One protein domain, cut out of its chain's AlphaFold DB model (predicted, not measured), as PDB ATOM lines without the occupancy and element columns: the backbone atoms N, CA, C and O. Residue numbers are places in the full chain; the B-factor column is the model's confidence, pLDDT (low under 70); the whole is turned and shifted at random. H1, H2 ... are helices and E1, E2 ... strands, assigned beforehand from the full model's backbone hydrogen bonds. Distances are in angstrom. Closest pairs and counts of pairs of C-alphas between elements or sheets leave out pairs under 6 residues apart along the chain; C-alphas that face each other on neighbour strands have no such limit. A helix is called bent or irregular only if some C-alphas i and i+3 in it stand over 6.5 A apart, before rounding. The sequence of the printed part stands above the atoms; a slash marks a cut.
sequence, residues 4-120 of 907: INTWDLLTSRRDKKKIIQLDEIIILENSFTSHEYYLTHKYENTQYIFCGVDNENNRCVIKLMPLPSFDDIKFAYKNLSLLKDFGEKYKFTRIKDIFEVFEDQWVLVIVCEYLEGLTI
ATOM      1  N   ILE A   4      34.678  -2.653 -66.327       76.12
ATOM      2  CA  ILE A   4      33.411  -1.923 -66.490       76.12
ATOM      3  C   ILE A   4      32.226  -2.897 -66.542       76.12
ATOM      4  O   ILE A   4      31.281  -2.759 -65.771       76.12
ATOM      5  N   ASN A   5      32.338  -3.960 -67.344       76.94
ATOM      6  CA  ASN A   5      31.310  -4.998 -67.444       76.94
ATOM      7  C   ASN A   5      31.132  -5.753 -66.118       76.94
ATOM      8  O   ASN A   5      30.015  -6.118 -65.759       76.94
ATOM      9  N   THR A   6      32.219  -5.966 -65.368       80.50
ATOM     10  CA  THR A   6      32.161  -6.559 -64.025       80.50
ATOM     11  C   THR A   6      31.432  -5.643 -63.038       80.50
ATOM     12  O   THR A   6      30.613  -6.118 -62.256       80.50
ATOM     13  N   TRP A   7      31.688  -4.333 -63.087       85.00
ATOM     14  CA  TRP A   7      31.038  -3.344 -62.225       85.00
ATOM     15  C   TRP A   7      29.538  -3.219 -62.518       85.00
ATOM     16  O   TRP A   7      28.727  -3.306 -61.597       85.00
ATOM     17  N   ASP A   8      29.158  -3.108 -63.793       84.12
ATOM     18  CA  ASP A   8      27.751  -2.998 -64.189       84.12
ATOM     19  C   ASP A   8      26.975  -4.317 -63.947       84.12
ATOM     20  O   ASP A   8      25.782  -4.300 -63.620       84.12
ATOM     21  N   LEU A   9      27.654  -5.474 -63.996       84.75
ATOM     22  CA  LEU A   9      27.100  -6.758 -63.549       84.75
ATOM     23  C   LEU A   9      26.850  -6.784 -62.033       84.75
ATOM     24  O   LEU A   9      25.793  -7.255 -61.607       84.75
ATOM     25  N   LEU A  10      27.786  -6.286 -61.215       85.94
ATOM     26  CA  LEU A  10      27.624  -6.210 -59.758       85.94
ATOM     27  C   LEU A  10      26.448  -5.299 -59.371       85.94
ATOM     28  O   LEU A  10      25.615  -5.699 -58.555       85.94
ATOM     29  N   THR A  11      26.316  -4.122 -59.993       85.00
ATOM     30  CA  THR A  11      25.174  -3.226 -59.743       85.00
ATOM     31  C   THR A  11      23.855  -3.848 -60.206       85.00
ATOM     32  O   THR A  11      22.887  -3.846 -59.451       85.00
ATOM     33  N   SER A  12      23.820  -4.509 -61.372       84.25
ATOM     34  CA  SER A  12      22.617  -5.228 -61.825       84.25
ATOM     35  C   SER A  12      22.229  -6.394 -60.900       84.25
ATOM     36  O   SER A  12      21.040  -6.633 -60.681       84.25
ATOM     37  N   ARG A  13      23.208  -7.117 -60.327       85.12
ATOM     38  CA  ARG A  13      22.968  -8.160 -59.307       85.12
ATOM     39  C   ARG A  13      22.339  -7.561 -58.043       85.12
ATOM     40  O   ARG A  13      21.392  -8.145 -57.523       85.12
ATOM     41  N   ARG A  14      22.827  -6.402 -57.588       82.44
ATOM     42  CA  ARG A  14      22.319  -5.679 -56.414       82.44
ATOM     43  C   ARG A  14      20.881  -5.208 -56.599       82.44
ATOM     44  O   ARG A  14      20.033  -5.540 -55.772       82.44
ATOM     45  N   ASP A  15      20.593  -4.515 -57.699       78.38
ATOM     46  CA  ASP A  15      19.263  -3.949 -57.956       78.38
ATOM     47  C   ASP A  15      18.190  -5.039 -58.136       78.38
ATOM     48  O   ASP A  15      17.059  -4.863 -57.699       78.38
ATOM     49  N   LYS A  16      18.550  -6.201 -58.707       75.69
ATOM     50  CA  LYS A  16      17.635  -7.348 -58.873       75.69
ATOM     51  C   LYS A  16      17.379  -8.157 -57.603       75.69
ATOM     52  O   LYS A  16      16.369  -8.852 -57.549       75.69
ATOM     53  N   LYS A  17      18.316  -8.170 -56.648       70.50
ATOM     54  CA  LYS A  17      18.238  -9.043 -55.463       70.50
ATOM     55  C   LYS A  17      17.781  -8.317 -54.202       70.50
ATOM     56  O   LYS A  17      17.002  -8.886 -53.458       70.50
ATOM     57  N   LYS A  18      18.263  -7.095 -53.949       72.25
ATOM     58  CA  LYS A  18      18.110  -6.445 -52.633       72.25
ATOM     59  C   LYS A  18      17.054  -5.355 -52.542       72.25
ATOM     60  O   LYS A  18      16.716  -4.984 -51.421       72.25
ATOM     61  N   ILE A  19      16.586  -4.798 -53.656       74.75
ATOM     62  CA  ILE A  19      15.641  -3.675 -53.641       74.75
ATOM     63  C   ILE A  19      14.231  -4.227 -53.838       74.75
ATOM     64  O   ILE A  19      13.879  -4.688 -54.919       74.75
ATOM     65  N   ILE A  20      13.432  -4.182 -52.775       81.12
ATOM     66  CA  ILE A  20      12.056  -4.680 -52.755       81.12
ATOM     67  C   ILE A  20      11.126  -3.469 -52.763       81.12
ATOM     68  O   ILE A  20      11.239  -2.603 -51.894       81.12
ATOM     69  N   GLN A  21      10.216  -3.395 -53.734       84.00
ATOM     70  CA  GLN A  21       9.171  -2.370 -53.759       84.00
ATOM     71  C   GLN A  21       8.267  -2.515 -52.524       84.00
ATOM     72  O   GLN A  21       7.983  -3.630 -52.089       84.00
ATOM     73  N   LEU A  22       7.860  -1.397 -51.924       85.19
ATOM     74  CA  LEU A  22       6.876  -1.405 -50.844       85.19
ATOM     75  C   LEU A  22       5.473  -1.638 -51.415       85.19
ATOM     76  O   LEU A  22       5.153  -1.139 -52.493       85.19
ATOM     77  N   ASP A  23       4.645  -2.371 -50.670       83.62
ATOM     78  CA  ASP A  23       3.251  -2.642 -51.043       83.62
ATOM     79  C   ASP A  23       2.411  -1.348 -51.078       83.62
ATOM     80  O   ASP A  23       1.504  -1.211 -51.897       83.62
ATOM     81  N   GLU A  24       2.773  -0.366 -50.244       86.69
ATOM     82  CA  GLU A  24       2.195   0.980 -50.187       86.69
ATOM     83  C   GLU A  24       3.306   2.043 -50.110       86.69
ATOM     84  O   GLU A  24       4.382   1.805 -49.553       86.69
ATOM     85  N   ILE A  25       3.057   3.234 -50.670       87.00
ATOM     86  CA  ILE A  25       3.986   4.372 -50.590       87.00
ATOM     87  C   ILE A  25       3.761   5.094 -49.261       87.00
ATOM     88  O   ILE A  25       2.692   5.657 -49.038       87.00
ATOM     89  N   ILE A  26       4.780   5.114 -48.402       88.12
ATOM     90  CA  ILE A  26       4.735   5.828 -47.118       88.12
ATOM     91  C   ILE A  26       5.249   7.254 -47.338       88.12
ATOM     92  O   ILE A  26       6.332   7.440 -47.894       88.12
ATOM     93  N   ILE A  27       4.487   8.252 -46.891       89.75
ATOM     94  CA  ILE A  27       4.851   9.672 -46.979       89.75
ATOM     95  C   ILE A  27       5.356  10.134 -45.610       89.75
ATOM     96  O   ILE A  27       4.675   9.948 -44.605       89.75
ATOM     97  N   LEU A  28       6.540  10.746 -45.574       90.50
ATOM     98  CA  LEU A  28       7.080  11.425 -44.397       90.50
ATOM     99  C   LEU A  28       7.195  12.921 -44.693       90.50
ATOM    100  O   LEU A  28       7.989  13.314 -45.548       90.50
ATOM    101  N   GLU A  29       6.431  13.749 -43.986       88.44
ATOM    102  CA  GLU A  29       6.557  15.208 -44.036       88.44
ATOM    103  C   GLU A  29       7.561  15.686 -42.977       88.44
ATOM    104  O   GLU A  29       7.486  15.293 -41.810       88.44
ATOM    105  N   ASN A  30       8.492  16.562 -43.362       88.69
ATOM    106  CA  ASN A  30       9.295  17.306 -42.400       88.69
ATOM    107  C   ASN A  30       8.486  18.486 -41.835       88.69
ATOM    108  O   ASN A  30       8.337  19.521 -42.490       88.69
ATOM    109  N   SER A  31       8.064  18.363 -40.576       82.94
ATOM    110  CA  SER A  31       7.304  19.355 -39.798       82.94
ATOM    111  C   SER A  31       7.885  20.780 -39.763       82.94
ATOM    112  O   SER A  31       7.174  21.716 -39.400       82.94
ATOM    113  N   PHE A  32       9.170  20.971 -40.084       83.19
ATOM    114  CA  PHE A  32       9.837  22.280 -40.082       83.19
ATOM    115  C   PHE A  32       9.919  22.945 -41.462       83.19
ATOM    116  O   PHE A  32      10.153  24.152 -41.539       83.19
ATOM    117  N   THR A  33       9.777  22.177 -42.544       84.81
ATOM    118  CA  THR A  33       9.984  22.650 -43.926       84.81
ATOM    119  C   THR A  33       8.811  22.345 -44.860       84.81
ATOM    120  O   THR A  33       8.813  22.834 -45.990       84.81
ATOM    121  N   SER A  34       7.833  21.545 -44.412       83.69
ATOM    122  CA  SER A  34       6.763  20.940 -45.224       83.69
ATOM    123  C   SER A  34       7.281  20.255 -46.494       83.69
ATOM    124  O   SER A  34       6.637  20.244 -47.542       83.69
ATOM    125  N   HIS A  35       8.491  19.701 -46.410       89.88
ATOM    126  CA  HIS A  35       9.089  18.923 -47.483       89.88
ATOM    127  C   HIS A  35       8.697  17.453 -47.305       89.88
ATOM    128  O   HIS A  35       8.893  16.878 -46.233       89.88
ATOM    129  N   GLU A  36       8.124  16.858 -48.348       91.38
ATOM    130  CA  GLU A  36       7.610  15.487 -48.314       91.38
ATOM    131  C   GLU A  36       8.606  14.503 -48.935       91.38
ATOM    132  O   GLU A  36       9.208  14.768 -49.981       91.38
ATOM    133  N   TYR A  37       8.727  13.337 -48.304       92.88
ATOM    134  CA  TYR A  37       9.560  12.228 -48.744       92.88
ATOM    135  C   TYR A  37       8.722  10.963 -48.926       92.88
ATOM    136  O   TYR A  37       8.109  10.464 -47.984       92.88
ATOM    137  N   TYR A  38       8.741  10.416 -50.138       91.94
ATOM    138  CA  TYR A  38       7.939   9.273 -50.560       91.94
ATOM    139  C   TYR A  38       8.797   8.005 -50.547       91.94
ATOM    140  O   TYR A  38       9.630   7.792 -51.436       91.94
ATOM    141  N   LEU A  39       8.613   7.150 -49.543       91.31
ATOM    142  CA  LEU A  39       9.289   5.857 -49.437       91.31
ATOM    143  C   LEU A  39       8.623   4.892 -50.419       91.31
ATOM    144  O   LEU A  39       7.423   4.649 -50.343       91.31
ATOM    145  N   THR A  40       9.408   4.329 -51.336       86.12
ATOM    146  CA  THR A  40       8.893   3.471 -52.421       86.12
ATOM    147  C   THR A  40       9.490   2.069 -52.410       86.12
ATOM    148  O   THR A  40       8.861   1.133 -52.897       86.12
ATOM    149  N   HIS A  41      10.695   1.899 -51.859       88.31
ATOM    150  CA  HIS A  41      11.385   0.610 -51.797       88.31
ATOM    151  C   HIS A  41      12.141   0.449 -50.469       88.31
ATOM    152  O   HIS A  41      12.636   1.424 -49.902       88.31
ATOM    153  N   LYS A  42      12.303  -0.792 -50.004       85.25
ATOM    154  CA  LYS A  42      13.162  -1.182 -48.872       85.25
ATOM    155  C   LYS A  42      14.341  -2.027 -49.351       85.25
ATOM    156  O   LYS A  42      14.232  -2.729 -50.356       85.25
ATOM    157  N   TYR A  43      15.446  -2.004 -48.606       75.69
ATOM    158  CA  TYR A  43      16.519  -2.981 -48.801       75.69
ATOM    159  C   TYR A  43      16.253  -4.236 -47.962       75.69
ATOM    160  O   TYR A  43      16.069  -4.139 -46.750       75.69
ATOM    161  N   GLU A  44      16.283  -5.409 -48.600       68.69
ATOM    162  CA  GLU A  44      15.954  -6.725 -48.019       68.69
ATOM    163  C   GLU A  44      16.604  -6.980 -46.645       68.69
ATOM    164  O   GLU A  44      15.938  -7.399 -45.701       68.69
ATOM    165  N   ASN A  45      17.891  -6.640 -46.503       64.88
ATOM    166  CA  ASN A  45      18.689  -6.924 -45.305       64.88
ATOM    167  C   ASN A  45      18.748  -5.765 -44.287       64.88
ATOM    168  O   ASN A  45      19.593  -5.780 -43.388       64.88
ATOM    169  N   THR A  46      17.886  -4.744 -44.395       70.62
ATOM    170  CA  THR A  46      17.870  -3.600 -43.463       70.62
ATOM    171  C   THR A  46      16.461  -3.265 -42.984       70.62
ATOM    172  O   THR A  46      15.583  -2.974 -43.788       70.62
ATOM    173  N   GLN A  47      16.249  -3.219 -41.667       68.69
ATOM    174  CA  GLN A  47      14.922  -2.943 -41.090       68.69
ATOM    175  C   GLN A  47      14.457  -1.483 -41.226       68.69
ATOM    176  O   GLN A  47      13.262  -1.230 -41.165       68.69
ATOM    177  N   TYR A  48      15.382  -0.529 -41.386       84.31
ATOM    178  CA  TYR A  48      15.085   0.905 -41.276       84.31
ATOM    179  C   TYR A  48      15.787   1.772 -42.336       84.31
ATOM    180  O   TYR A  48      16.087   2.936 -42.075       84.31
ATOM    181  N   ILE A  49      16.126   1.215 -43.504       85.56
ATOM    182  CA  ILE A  49      16.731   1.978 -44.608       85.56
ATOM    183  C   ILE A  49      15.907   1.751 -45.875       85.56
ATOM    184  O   ILE A  49      15.699   0.619 -46.316       85.56
ATOM    185  N   PHE A  50      15.460   2.857 -46.457       88.50
ATOM    186  CA  PHE A  50      14.526   2.902 -47.572       88.50
ATOM    187  C   PHE A  50      15.107   3.714 -48.729       88.50
ATOM    188  O   PHE A  50      15.926   4.617 -48.532       88.50
ATOM    189  N   CYS A  51      14.656   3.407 -49.941       87.81
ATOM    190  CA  CYS A  51      14.794   4.285 -51.095       87.81
ATOM    191  C   CYS A  51      13.471   4.997 -51.354       87.81
ATOM    192  O   CYS A  51      12.392   4.404 -51.274       87.81
ATOM    193  N   GLY A  52      13.578   6.271 -51.702       89.94
ATOM    194  CA  GLY A  52      12.437   7.121 -51.979       89.94
ATOM    195  C   GLY A  52      12.763   8.224 -52.969       89.94
ATOM    196  O   GLY A  52      13.858   8.266 -53.544       89.94
ATOM    197  N   VAL A  53      11.802   9.120 -53.131       91.31
ATOM    198  CA  VAL A  53      11.978  10.414 -53.793       91.31
ATOM    199  C   VAL A  53      11.521  11.530 -52.859       91.31
ATOM    200  O   VAL A  53      10.663  11.305 -52.007       91.31
ATOM    201  N   ASP A  54      12.094  12.720 -53.006       90.38
ATOM    202  CA  ASP A  54      11.482  13.942 -52.477       90.38
ATOM    203  C   ASP A  54      10.359  14.449 -53.399       90.38
ATOM    204  O   ASP A  54      10.158  13.929 -54.500       90.38
ATOM    205  N   ASN A  55       9.612  15.462 -52.953       87.94
ATOM    206  CA  ASN A  55       8.541  16.104 -53.727       87.94
ATOM    207  C   ASN A  55       9.010  16.766 -55.047       87.94
ATOM    208  O   ASN A  55       8.196  17.017 -55.933       87.94
ATOM    209  N   GLU A  56      10.318  16.964 -55.230       87.81
ATOM    210  CA  GLU A  56      10.954  17.361 -56.494       87.81
ATOM    211  C   GLU A  56      11.306  16.159 -57.411       87.81
ATOM    212  O   GLU A  56      11.917  16.334 -58.466       87.81
ATOM    213  N   ASN A  57      10.910  14.934 -57.046       85.00
ATOM    214  CA  ASN A  57      11.253  13.657 -57.692       85.00
ATOM    215  C   ASN A  57      12.752  13.273 -57.672       85.00
ATOM    216  O   ASN A  57      13.160  12.336 -58.370       85.00
ATOM    217  N   ASN A  58      13.599  13.915 -56.860       88.38
ATOM    218  CA  ASN A  58      14.993  13.492 -56.738       88.38
ATOM    219  C   ASN A  58      15.092  12.243 -55.851       88.38
ATOM    220  O   ASN A  58      14.616  12.221 -54.718       88.38
ATOM    221  N   ARG A  59      15.818  11.219 -56.313       88.69
ATOM    222  CA  ARG A  59      16.068  10.009 -55.512       88.69
ATOM    223  C   ARG A  59      16.814  10.329 -54.211       88.69
ATOM    224  O   ARG A  59      17.787  11.092 -54.194       88.69
ATOM    225  N   CYS A  60      16.398   9.688 -53.126       89.88
ATOM    226  CA  CYS A  60      17.018   9.793 -51.809       89.88
ATOM    227  C   CYS A  60      17.099   8.434 -51.103       89.88
ATOM    228  O   CYS A  60      16.336   7.508 -51.390       89.88
ATOM    229  N   VAL A  61      18.027   8.333 -50.150       89.75
ATOM    230  CA  VAL A  61      18.080   7.236 -49.175       89.75
ATOM    231  C   VAL A  61      17.610   7.780 -47.836       89.75
ATOM    232  O   VAL A  61      18.116   8.800 -47.372       89.75
ATOM    233  N   ILE A  62      16.642   7.105 -47.225       90.06
ATOM    234  CA  ILE A  62      15.983   7.535 -45.993       90.06
ATOM    235  C   ILE A  62      16.282   6.485 -44.930       90.06
ATOM    236  O   ILE A  62      15.858   5.334 -45.054       90.06
ATOM    237  N   LYS A  63      17.035   6.862 -43.892       89.06
ATOM    238  CA  LYS A  63      17.216   6.029 -42.700       89.06
ATOM    239  C   LYS A  63      16.257   6.502 -41.617       89.06
ATOM    240  O   LYS A  63      16.312   7.660 -41.215       89.06
ATOM    241  N   LEU A  64      15.456   5.578 -41.105       88.25
ATOM    242  CA  LEU A  64      14.700   5.757 -39.873       88.25
ATOM    243  C   LEU A  64      15.553   5.258 -38.701       88.25
ATOM    244  O   LEU A  64      16.289   4.273 -38.812       88.25
ATOM    245  N   MET A  65      15.503   5.951 -37.572       85.75
ATOM    246  CA  MET A  65      16.217   5.552 -36.368       85.75
ATOM    247  C   MET A  65      15.290   5.706 -35.160       85.75
ATOM    248  O   MET A  65      15.152   6.823 -34.663       85.75
ATOM    249  N   PRO A  66      14.648   4.619 -34.689       85.06
ATOM    250  CA  PRO A  66      13.864   4.662 -33.463       85.06
ATOM    251  C   PRO A  66      14.777   4.946 -32.264       85.06
ATOM    252  O   PRO A  66      15.878   4.392 -32.155       85.06
ATOM    253  N   LEU A  67      14.323   5.830 -31.381       81.50
ATOM    254  CA  LEU A  67      15.045   6.333 -30.221       81.50
ATOM    255  C   LEU A  67      14.135   6.277 -28.982       81.50
ATOM    256  O   LEU A  67      12.987   6.719 -29.043       81.50
ATOM    257  N   PRO A  68      14.626   5.755 -27.842       77.81
ATOM    258  CA  PRO A  68      13.799   5.557 -26.656       77.81
ATOM    259  C   PRO A  68      13.514   6.861 -25.896       77.81
ATOM    260  O   PRO A  68      12.607   6.893 -25.066       77.81
ATOM    261  N   SER A  69      14.275   7.935 -26.141       80.25
ATOM    262  CA  SER A  69      14.078   9.232 -25.496       80.25
ATOM    263  C   SER A  69      14.451  10.417 -26.395       80.25
ATOM    264  O   SER A  69      15.246  10.302 -27.329       80.25
ATOM    265  N   PHE A  70      13.922  11.596 -26.060       76.38
ATOM    266  CA  PHE A  70      14.268  12.857 -26.724       76.38
ATOM    267  C   PHE A  70      15.712  13.323 -26.431       76.38
ATOM    268  O   PHE A  70      16.292  14.091 -27.196       76.38
ATOM    269  N   ASP A  71      16.346  12.854 -25.351       76.19
ATOM    270  CA  ASP A  71      17.746  13.200 -25.069       76.19
ATOM    271  C   ASP A  71      18.727  12.463 -25.999       76.19
ATOM    272  O   ASP A  71      19.766  13.020 -26.369       76.19
ATOM    273  N   ASP A  72      18.359  11.273 -26.487       73.81
ATOM    274  CA  ASP A  72      19.115  10.570 -27.531       73.81
ATOM    275  C   ASP A  72      19.083  11.330 -28.871       73.81
ATOM    276  O   ASP A  72      20.081  11.352 -29.598       73.81
ATOM    277  N   ILE A  73      17.974  12.024 -29.168       75.69
ATOM    278  CA  ILE A  73      17.826  12.890 -30.352       75.69
ATOM    279  C   ILE A  73      18.834  14.047 -30.295       75.69
ATOM    280  O   ILE A  73      19.565  14.279 -31.260       75.69
ATOM    281  N   LYS A  74      18.973  14.726 -29.145       74.19
ATOM    282  CA  LYS A  74      19.972  15.801 -28.953       74.19
ATOM    283  C   LYS A  74      21.402  15.308 -29.197       74.19
ATOM    284  O   LYS A  74      22.208  16.008 -29.816       74.19
ATOM    285  N   PHE A  75      21.728  14.103 -28.724       71.62
ATOM    286  CA  PHE A  75      23.037  13.491 -28.960       71.62
ATOM    287  C   PHE A  75      23.250  13.151 -30.443       71.62
ATOM    288  O   PHE A  75      24.331  13.407 -30.984       71.62
ATOM    289  N   ALA A  76      22.225  12.633 -31.125       74.00
ATOM    290  CA  ALA A  76      22.270  12.369 -32.559       74.00
ATOM    291  C   ALA A  76      22.493  13.657 -33.371       74.00
ATOM    292  O   ALA A  76      23.441  13.699 -34.157       74.00
ATOM    293  N   TYR A  77      21.723  14.726 -33.125       77.94
ATOM    294  CA  TYR A  77      21.881  16.026 -33.799       77.94
ATOM    295  C   TYR A  77      23.281  16.626 -33.628       77.94
ATOM    296  O   TYR A  77      23.867  17.111 -34.598       77.94
ATOM    297  N   LYS A  78      23.869  16.547 -32.426       75.19
ATOM    298  CA  LYS A  78      25.233  17.045 -32.182       75.19
ATOM    299  C   LYS A  78      26.277  16.331 -33.051       75.19
ATOM    300  O   LYS A  78      27.147  16.983 -33.624       75.19
ATOM    301  N   ASN A  79      26.183  15.006 -33.167       74.62
ATOM    302  CA  ASN A  79      27.079  14.229 -34.025       74.62
ATOM    303  C   ASN A  79      26.790  14.475 -35.515       74.62
ATOM    304  O   ASN A  79      27.722  14.586 -36.306       74.62
ATOM    305  N   LEU A  80      25.513  14.606 -35.889       76.56
ATOM    306  CA  LEU A  80      25.067  14.917 -37.248       76.56
ATOM    307  C   LEU A  80      25.604  16.261 -37.751       76.56
ATOM    308  O   LEU A  80      26.069  16.312 -38.883       76.56
ATOM    309  N   SER A  81      25.615  17.313 -36.925       74.19
ATOM    310  CA  SER A  81      26.189  18.616 -37.302       74.19
ATOM    311  C   SER A  81      27.679  18.498 -37.639       74.19
ATOM    312  O   SER A  81      28.098  18.889 -38.725       74.19
ATOM    313  N   LEU A  82      28.470  17.873 -36.757       72.31
ATOM    314  CA  LEU A  82      29.908  17.659 -36.974       72.31
ATOM    315  C   LEU A  82      30.181  16.801 -38.222       72.31
ATOM    316  O   LEU A  82      31.086  17.089 -39.006       72.31
ATOM    317  N   LEU A  83      29.374  15.757 -38.427       75.06
ATOM    318  CA  LEU A  83      29.452  14.883 -39.597       75.06
ATOM    319  C   LEU A  83      28.986  15.561 -40.893       75.06
ATOM    320  O   LEU A  83      29.469  15.178 -41.958       75.06
ATOM    321  N   LYS A  84      28.086  16.550 -40.833       77.50
ATOM    322  CA  LYS A  84      27.634  17.333 -41.991       77.50
ATOM    323  C   LYS A  84      28.751  18.257 -42.475       77.50
ATOM    324  O   LYS A  84      29.170  18.130 -43.622       77.50
ATOM    325  N   ASP A  85      29.313  19.073 -41.585       73.56
ATOM    326  CA  ASP A  85      30.367  20.043 -41.921       73.56
ATOM    327  C   ASP A  85      31.640  19.346 -42.446       73.56
ATOM    328  O   ASP A  85      32.224  19.721 -43.469       73.56
ATOM    329  N   PHE A  86      32.055  18.257 -41.787       74.06
ATOM    330  CA  PHE A  86      33.163  17.417 -42.249       74.06
ATOM    331  C   PHE A  86      32.809  16.623 -43.514       74.06
ATOM    332  O   PHE A  86      33.649  16.438 -44.402       74.06
ATOM    333  N   GLY A  87      31.561  16.160 -43.607       74.00
ATOM    334  CA  GLY A  87      31.033  15.386 -44.722       74.00
ATOM    335  C   GLY A  87      31.009  16.174 -46.027       74.00
ATOM    336  O   GLY A  87      31.390  15.622 -47.056       74.00
ATOM    337  N   GLU A  88      30.673  17.464 -45.998       72.62
ATOM    338  CA  GLU A  88      30.774  18.347 -47.167       72.62
ATOM    339  C   GLU A  88      32.242  18.575 -47.574       72.62
ATOM    340  O   GLU A  88      32.598  18.454 -48.751       72.62
ATOM    341  N   LYS A  89      33.137  18.788 -46.598       70.50
ATOM    342  CA  LYS A  89      34.583  19.007 -46.812       70.50
ATOM    343  C   LYS A  89      35.314  17.792 -47.407       70.50
ATOM    344  O   LYS A  89      36.289  17.961 -48.148       70.50
ATOM    345  N   TYR A  90      34.873  16.570 -47.092       69.50
ATOM    346  CA  TYR A  90      35.541  15.321 -47.497       69.50
ATOM    347  C   TYR A  90      34.668  14.332 -48.289       69.50
ATOM    348  O   TYR A  90      35.116  13.217 -48.573       69.50
ATOM    349  N   LYS A  91      33.486  14.779 -48.730       69.19
ATOM    350  CA  LYS A  91      32.489  14.037 -49.518       69.19
ATOM    351  C   LYS A  91      32.066  12.707 -48.892       69.19
ATOM    352  O   LYS A  91      32.202  11.649 -49.505       69.19
ATOM    353  N   PHE A  92      31.534  12.758 -47.677       83.25
ATOM    354  CA  PHE A  92      30.684  11.667 -47.188       83.25
ATOM    355  C   PHE A  92      29.342  11.682 -47.945       83.25
ATOM    356  O   PHE A  92      29.119  12.561 -48.780       83.25
ATOM    357  N   THR A  93      28.443  10.730 -47.685       81.94
ATOM    358  CA  THR A  93      27.067  10.821 -48.206       81.94
ATOM    359  C   THR A  93      26.421  12.109 -47.696       81.94
ATOM    360  O   THR A  93      26.239  12.268 -46.484       81.94
ATOM    361  N   ARG A  94      26.099  13.040 -48.598       83.06
ATOM    362  CA  ARG A  94      25.480  14.317 -48.231       83.06
ATOM    363  C   ARG A  94      24.135  14.067 -47.554       83.06
ATOM    364  O   ARG A  94      23.251  13.449 -48.143       83.06
ATOM    365  N   ILE A  95      23.985  14.586 -46.339       84.62
ATOM    366  CA  ILE A  95      22.693  14.657 -45.659       84.62
ATOM    367  C   ILE A  95      21.906  15.791 -46.323       84.62
ATOM    368  O   ILE A  95      22.355  16.941 -46.303       84.62
ATOM    369  N   LYS A  96      20.773  15.449 -46.941       85.31
ATOM    370  CA  LYS A  96      19.800  16.411 -47.466       85.31
ATOM    371  C   LYS A  96      19.059  17.063 -46.301       85.31
ATOM    372  O   LYS A  96      19.060  18.284 -46.198       85.31
ATOM    373  N   ASP A  97      18.502  16.234 -45.420       87.25
ATOM    374  CA  ASP A  97      17.567  16.668 -44.385       87.25
ATOM    375  C   ASP A  97      17.594  15.755 -43.146       87.25
ATOM    376  O   ASP A  97      18.041  14.603 -43.216       87.25
ATOM    377  N   ILE A  98      17.163  16.294 -42.005       86.81
ATOM    378  CA  ILE A  98      17.071  15.615 -40.707       86.81
ATOM    379  C   ILE A  98      15.859  16.183 -39.967       86.81
ATOM    380  O   ILE A  98      15.782  17.395 -39.778       86.81
ATOM    381  N   PHE A  99      14.961  15.316 -39.509       88.81
ATOM    382  CA  PHE A  99      13.807  15.697 -38.695       88.81
ATOM    383  C   PHE A  99      13.347  14.524 -37.825       88.81
ATOM    384  O   PHE A  99      13.788  13.388 -38.011       88.81
ATOM    385  N   GLU A 100      12.461  14.783 -36.869       88.25
ATOM    386  CA  GLU A 100      11.875  13.762 -36.006       88.25
ATOM    387  C   GLU A 100      10.376  13.576 -36.263       88.25
ATOM    388  O   GLU A 100       9.637  14.531 -36.493       88.25
ATOM    389  N   VAL A 101       9.937  12.322 -36.189       86.56
ATOM    390  CA  VAL A 101       8.533  11.897 -36.222       86.56
ATOM    391  C   VAL A 101       8.244  11.153 -34.917       86.56
ATOM    392  O   VAL A 101       9.136  10.513 -34.353       86.56
ATOM    393  N   PHE A 102       7.016  11.246 -34.410       82.81
ATOM    394  CA  PHE A 102       6.579  10.512 -33.223       82.81
ATOM    395  C   PHE A 102       5.423   9.573 -33.575       82.81
ATOM    396  O   PHE A 102       4.346  10.028 -33.952       82.81
ATOM    397  N   GLU A 103       5.658   8.271 -33.430       73.31
ATOM    398  CA  GLU A 103       4.701   7.194 -33.699       73.31
ATOM    399  C   GLU A 103       4.947   6.088 -32.659       73.31
ATOM    400  O   GLU A 103       5.843   5.257 -32.819       73.31
ATOM    401  N   ASP A 104       4.253   6.186 -31.516       81.44
ATOM    402  CA  ASP A 104       4.448   5.449 -30.244       81.44
ATOM    403  C   ASP A 104       5.849   5.543 -29.588       81.44
ATOM    404  O   ASP A 104       6.002   5.368 -28.378       81.44
ATOM    405  N   GLN A 105       6.872   5.893 -30.361       85.88
ATOM    406  CA  GLN A 105       8.240   6.207 -29.969       85.88
ATOM    407  C   GLN A 105       8.776   7.342 -30.855       85.88
ATOM    408  O   GLN A 105       8.228   7.639 -31.918       85.88
ATOM    409  N   TRP A 106       9.880   7.966 -30.445       85.69
ATOM    410  CA  TRP A 106      10.564   8.933 -31.299       85.69
ATOM    411  C   TRP A 106      11.323   8.223 -32.419       85.69
ATOM    412  O   TRP A 106      12.061   7.270 -32.171       85.69
ATOM    413  N   VAL A 107      11.202   8.722 -33.645       87.50
ATOM    414  CA  VAL A 107      11.946   8.247 -34.814       87.50
ATOM    415  C   VAL A 107      12.681   9.427 -35.434       87.50
ATOM    416  O   VAL A 107      12.067  10.369 -35.924       87.50
ATOM    417  N   LEU A 108      14.013   9.370 -35.437       88.00
ATOM    418  CA  LEU A 108      14.838  10.323 -36.172       88.00
ATOM    419  C   LEU A 108      14.925   9.884 -37.638       88.00
ATOM    420  O   LEU A 108      15.421   8.795 -37.941       88.00
ATOM    421  N   VAL A 109      14.456  10.740 -38.539       89.69
ATOM    422  CA  VAL A 109      14.526  10.573 -39.990       89.69
ATOM    423  C   VAL A 109      15.790  11.264 -40.494       89.69
ATOM    424  O   VAL A 109      16.010  12.446 -40.246       89.69
ATOM    425  N   ILE A 110      16.643  10.522 -41.200       88.94
ATOM    426  CA  ILE A 110      17.867  11.044 -41.818       88.94
ATOM    427  C   ILE A 110      17.771  10.805 -43.323       88.94
ATOM    428  O   ILE A 110      17.854   9.662 -43.782       88.94
ATOM    429  N   VAL A 111      17.640  11.884 -44.095       89.31
ATOM    430  CA  VAL A 111      17.560  11.840 -45.559       89.31
ATOM    431  C   VAL A 111      18.926  12.157 -46.155       89.31
ATOM    432  O   VAL A 111      19.529  13.190 -45.867       89.31
ATOM    433  N   CYS A 112      19.431  11.281 -47.019       88.94
ATOM    434  CA  CYS A 112      20.700  11.445 -47.727       88.94
ATOM    435  C   CYS A 112      20.522  11.405 -49.250       88.94
ATOM    436  O   CYS A 112      19.523  10.907 -49.777       88.94
ATOM    437  N   GLU A 113      21.527  11.912 -49.967       86.62
ATOM    438  CA  GLU A 113      21.663  11.703 -51.414       86.62
ATOM    439  C   GLU A 113      21.616  10.203 -51.770       86.62
ATOM    440  O   GLU A 113      22.241   9.374 -51.104       86.62
ATOM    441  N   TYR A 114      20.885   9.848 -52.832       84.81
ATOM    442  CA  TYR A 114      21.025   8.532 -53.453       84.81
ATOM    443  C   TYR A 114      22.324   8.490 -54.263       84.81
ATOM    444  O   TYR A 114      22.660   9.452 -54.954       84.81
ATOM    445  N   LEU A 115      23.055   7.377 -54.191       80.62
ATOM    446  CA  LEU A 115      24.324   7.202 -54.891       80.62
ATOM    447  C   LEU A 115      24.358   5.873 -55.631       80.62
ATOM    448  O   LEU A 115      24.029   4.825 -55.079       80.62
ATOM    449  N   GLU A 116      24.819   5.927 -56.876       78.31
ATOM    450  CA  GLU A 116      25.060   4.754 -57.708       78.31
ATOM    451  C   GLU A 116      26.407   4.130 -57.332       78.31
ATOM    452  O   GLU A 116      27.479   4.520 -57.811       78.31
ATOM    453  N   GLY A 117      26.345   3.173 -56.410       86.44
ATOM    454  CA  GLY A 117      27.500   2.475 -55.873       86.44
ATOM    455  C   GLY A 117      27.121   1.224 -55.092       86.44
ATOM    456  O   GLY A 117      25.952   0.855 -55.014       86.44
ATOM    457  N   LEU A 118      28.143   0.580 -54.534       88.81
ATOM    458  CA  LEU A 118      28.034  -0.662 -53.772       88.81
ATOM    459  C   LEU A 118      28.847  -0.559 -52.482       88.81
ATOM    460  O   LEU A 118      29.968  -0.035 -52.494       88.81
ATOM    461  N   THR A 119      28.309  -1.066 -51.374       89.12
ATOM    462  CA  THR A 119      29.092  -1.235 -50.140       89.12
ATOM    463  C   THR A 119      30.120  -2.356 -50.293       89.12
ATOM    464  O   THR A 119      29.990  -3.220 -51.161       89.12
ATOM    465  N   ILE A 120      31.148  -2.393 -49.439       91.06
ATOM    466  CA  ILE A 120      32.114  -3.511 -49.441       91.06
ATOM    467  C   ILE A 120      31.401  -4.847 -49.191       91.06
ATOM    468  O   ILE A 120      31.751  -5.853 -49.806       91.06
TER     469      ILE A 120
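This is residues 4 to 120 of the 907 residues of an uncharacterized protein of Stentor coeruleus (UniProt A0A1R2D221). A six-stranded antiparallel sheet curls like part of a barrel and folds back on itself, with E1, E2 and E3 facing E6 and E5 across the hinge strand E4. The long helix H2 covers E6 and E5, while H1 reaches away from the sheet at the other end of the model, with the short strand E7 near it. The printed part has 117 residues, with two named helices and seven named strands in the order H1 E1 E2 E3 E4 H2 E5 E6 E7. The sheet's order is E1 - E2 - E3 - E4 - E6 - E5, and the class is mixed, helices and strands. The whole is compact, with a radius of gyration of the C-alphas of 15.3 A and spans of 47 by 37 by 28 A.

H1, residues 4 to 18, begins with C-alpha 4 at (33.411, -1.923, -66.490) and is 21.1 A long. E1, residues 19 to 30, is 24.6 A long and bends by 91 degrees at residue 23. E2, residues 35 to 43, is 23.2 A long and bends by 61 degrees at residue 40. E3 is residues 49 to 54, 15.3 A, and E4 is residues 59 to 67, 25.6 A. H2, residues 70 to 90, is 29.8 A long and begins with C-alpha 70 at (14.268, 12.857, -26.724). E5, residues 95 to 103, is 22.9 A long, and E6, residues 105 to 113, is 25.9 A long. E7, residues 117 to 119, is 7.0 A long and ends with C-alpha 119 at (29.092, -1.235, -50.140).

The sheet is strongly twisted, with E1 and E5 as edge strands. E1 to E4 form a meander, each strand the antiparallel neighbour of the one before; N 28 and O 37 are 2.9 A apart, N 51 and O 41 2.8 A, and N 50 and O 62 2.9 A, within hydrogen-bond range. E4 and E6 are antiparallel, with N 67 and O 106 at 2.8 A. E5 and E6 form a hairpin, with N 105 and O 103 at 2.7 A. It is a folded sheet, one sheet bent back into two leaves, E1 E2 E3 and E6 E5, with 30 pairs of C-alphas within 11 A. E4, H2 and E5 form a split strand-helix-strand unit, two strands running the same way with E6 between them; its crossover is right-handed. H2 is on the sheet at a height of 9.5 A, over E6 and E5, and runs along the strands, at 3 degrees to E6 on the local plane. The closest C-alphas of H2 and E5 are those of Lys 84 and Ile 95, 6.7 A apart. H1 only grazes the sheet, with its residues 14 to 18. The closest C-alphas of H1 and E7 are those of Thr 11 and Leu 118, 7.1 A apart. E7 pairs with no named strand. Every O i to N i+4 pair is within hydrogen-bond range in H1, and 16 of 17 are in H2.

The C-alphas farthest apart are those of Asn 5 and Asp 71, 48.1 A. The printed part has no cut, and each link between successive named elements is tight. The mean pLDDT of the printed part is 82.6; residues 44 to 45, residue 47 and residues 90 to 91 are under 70.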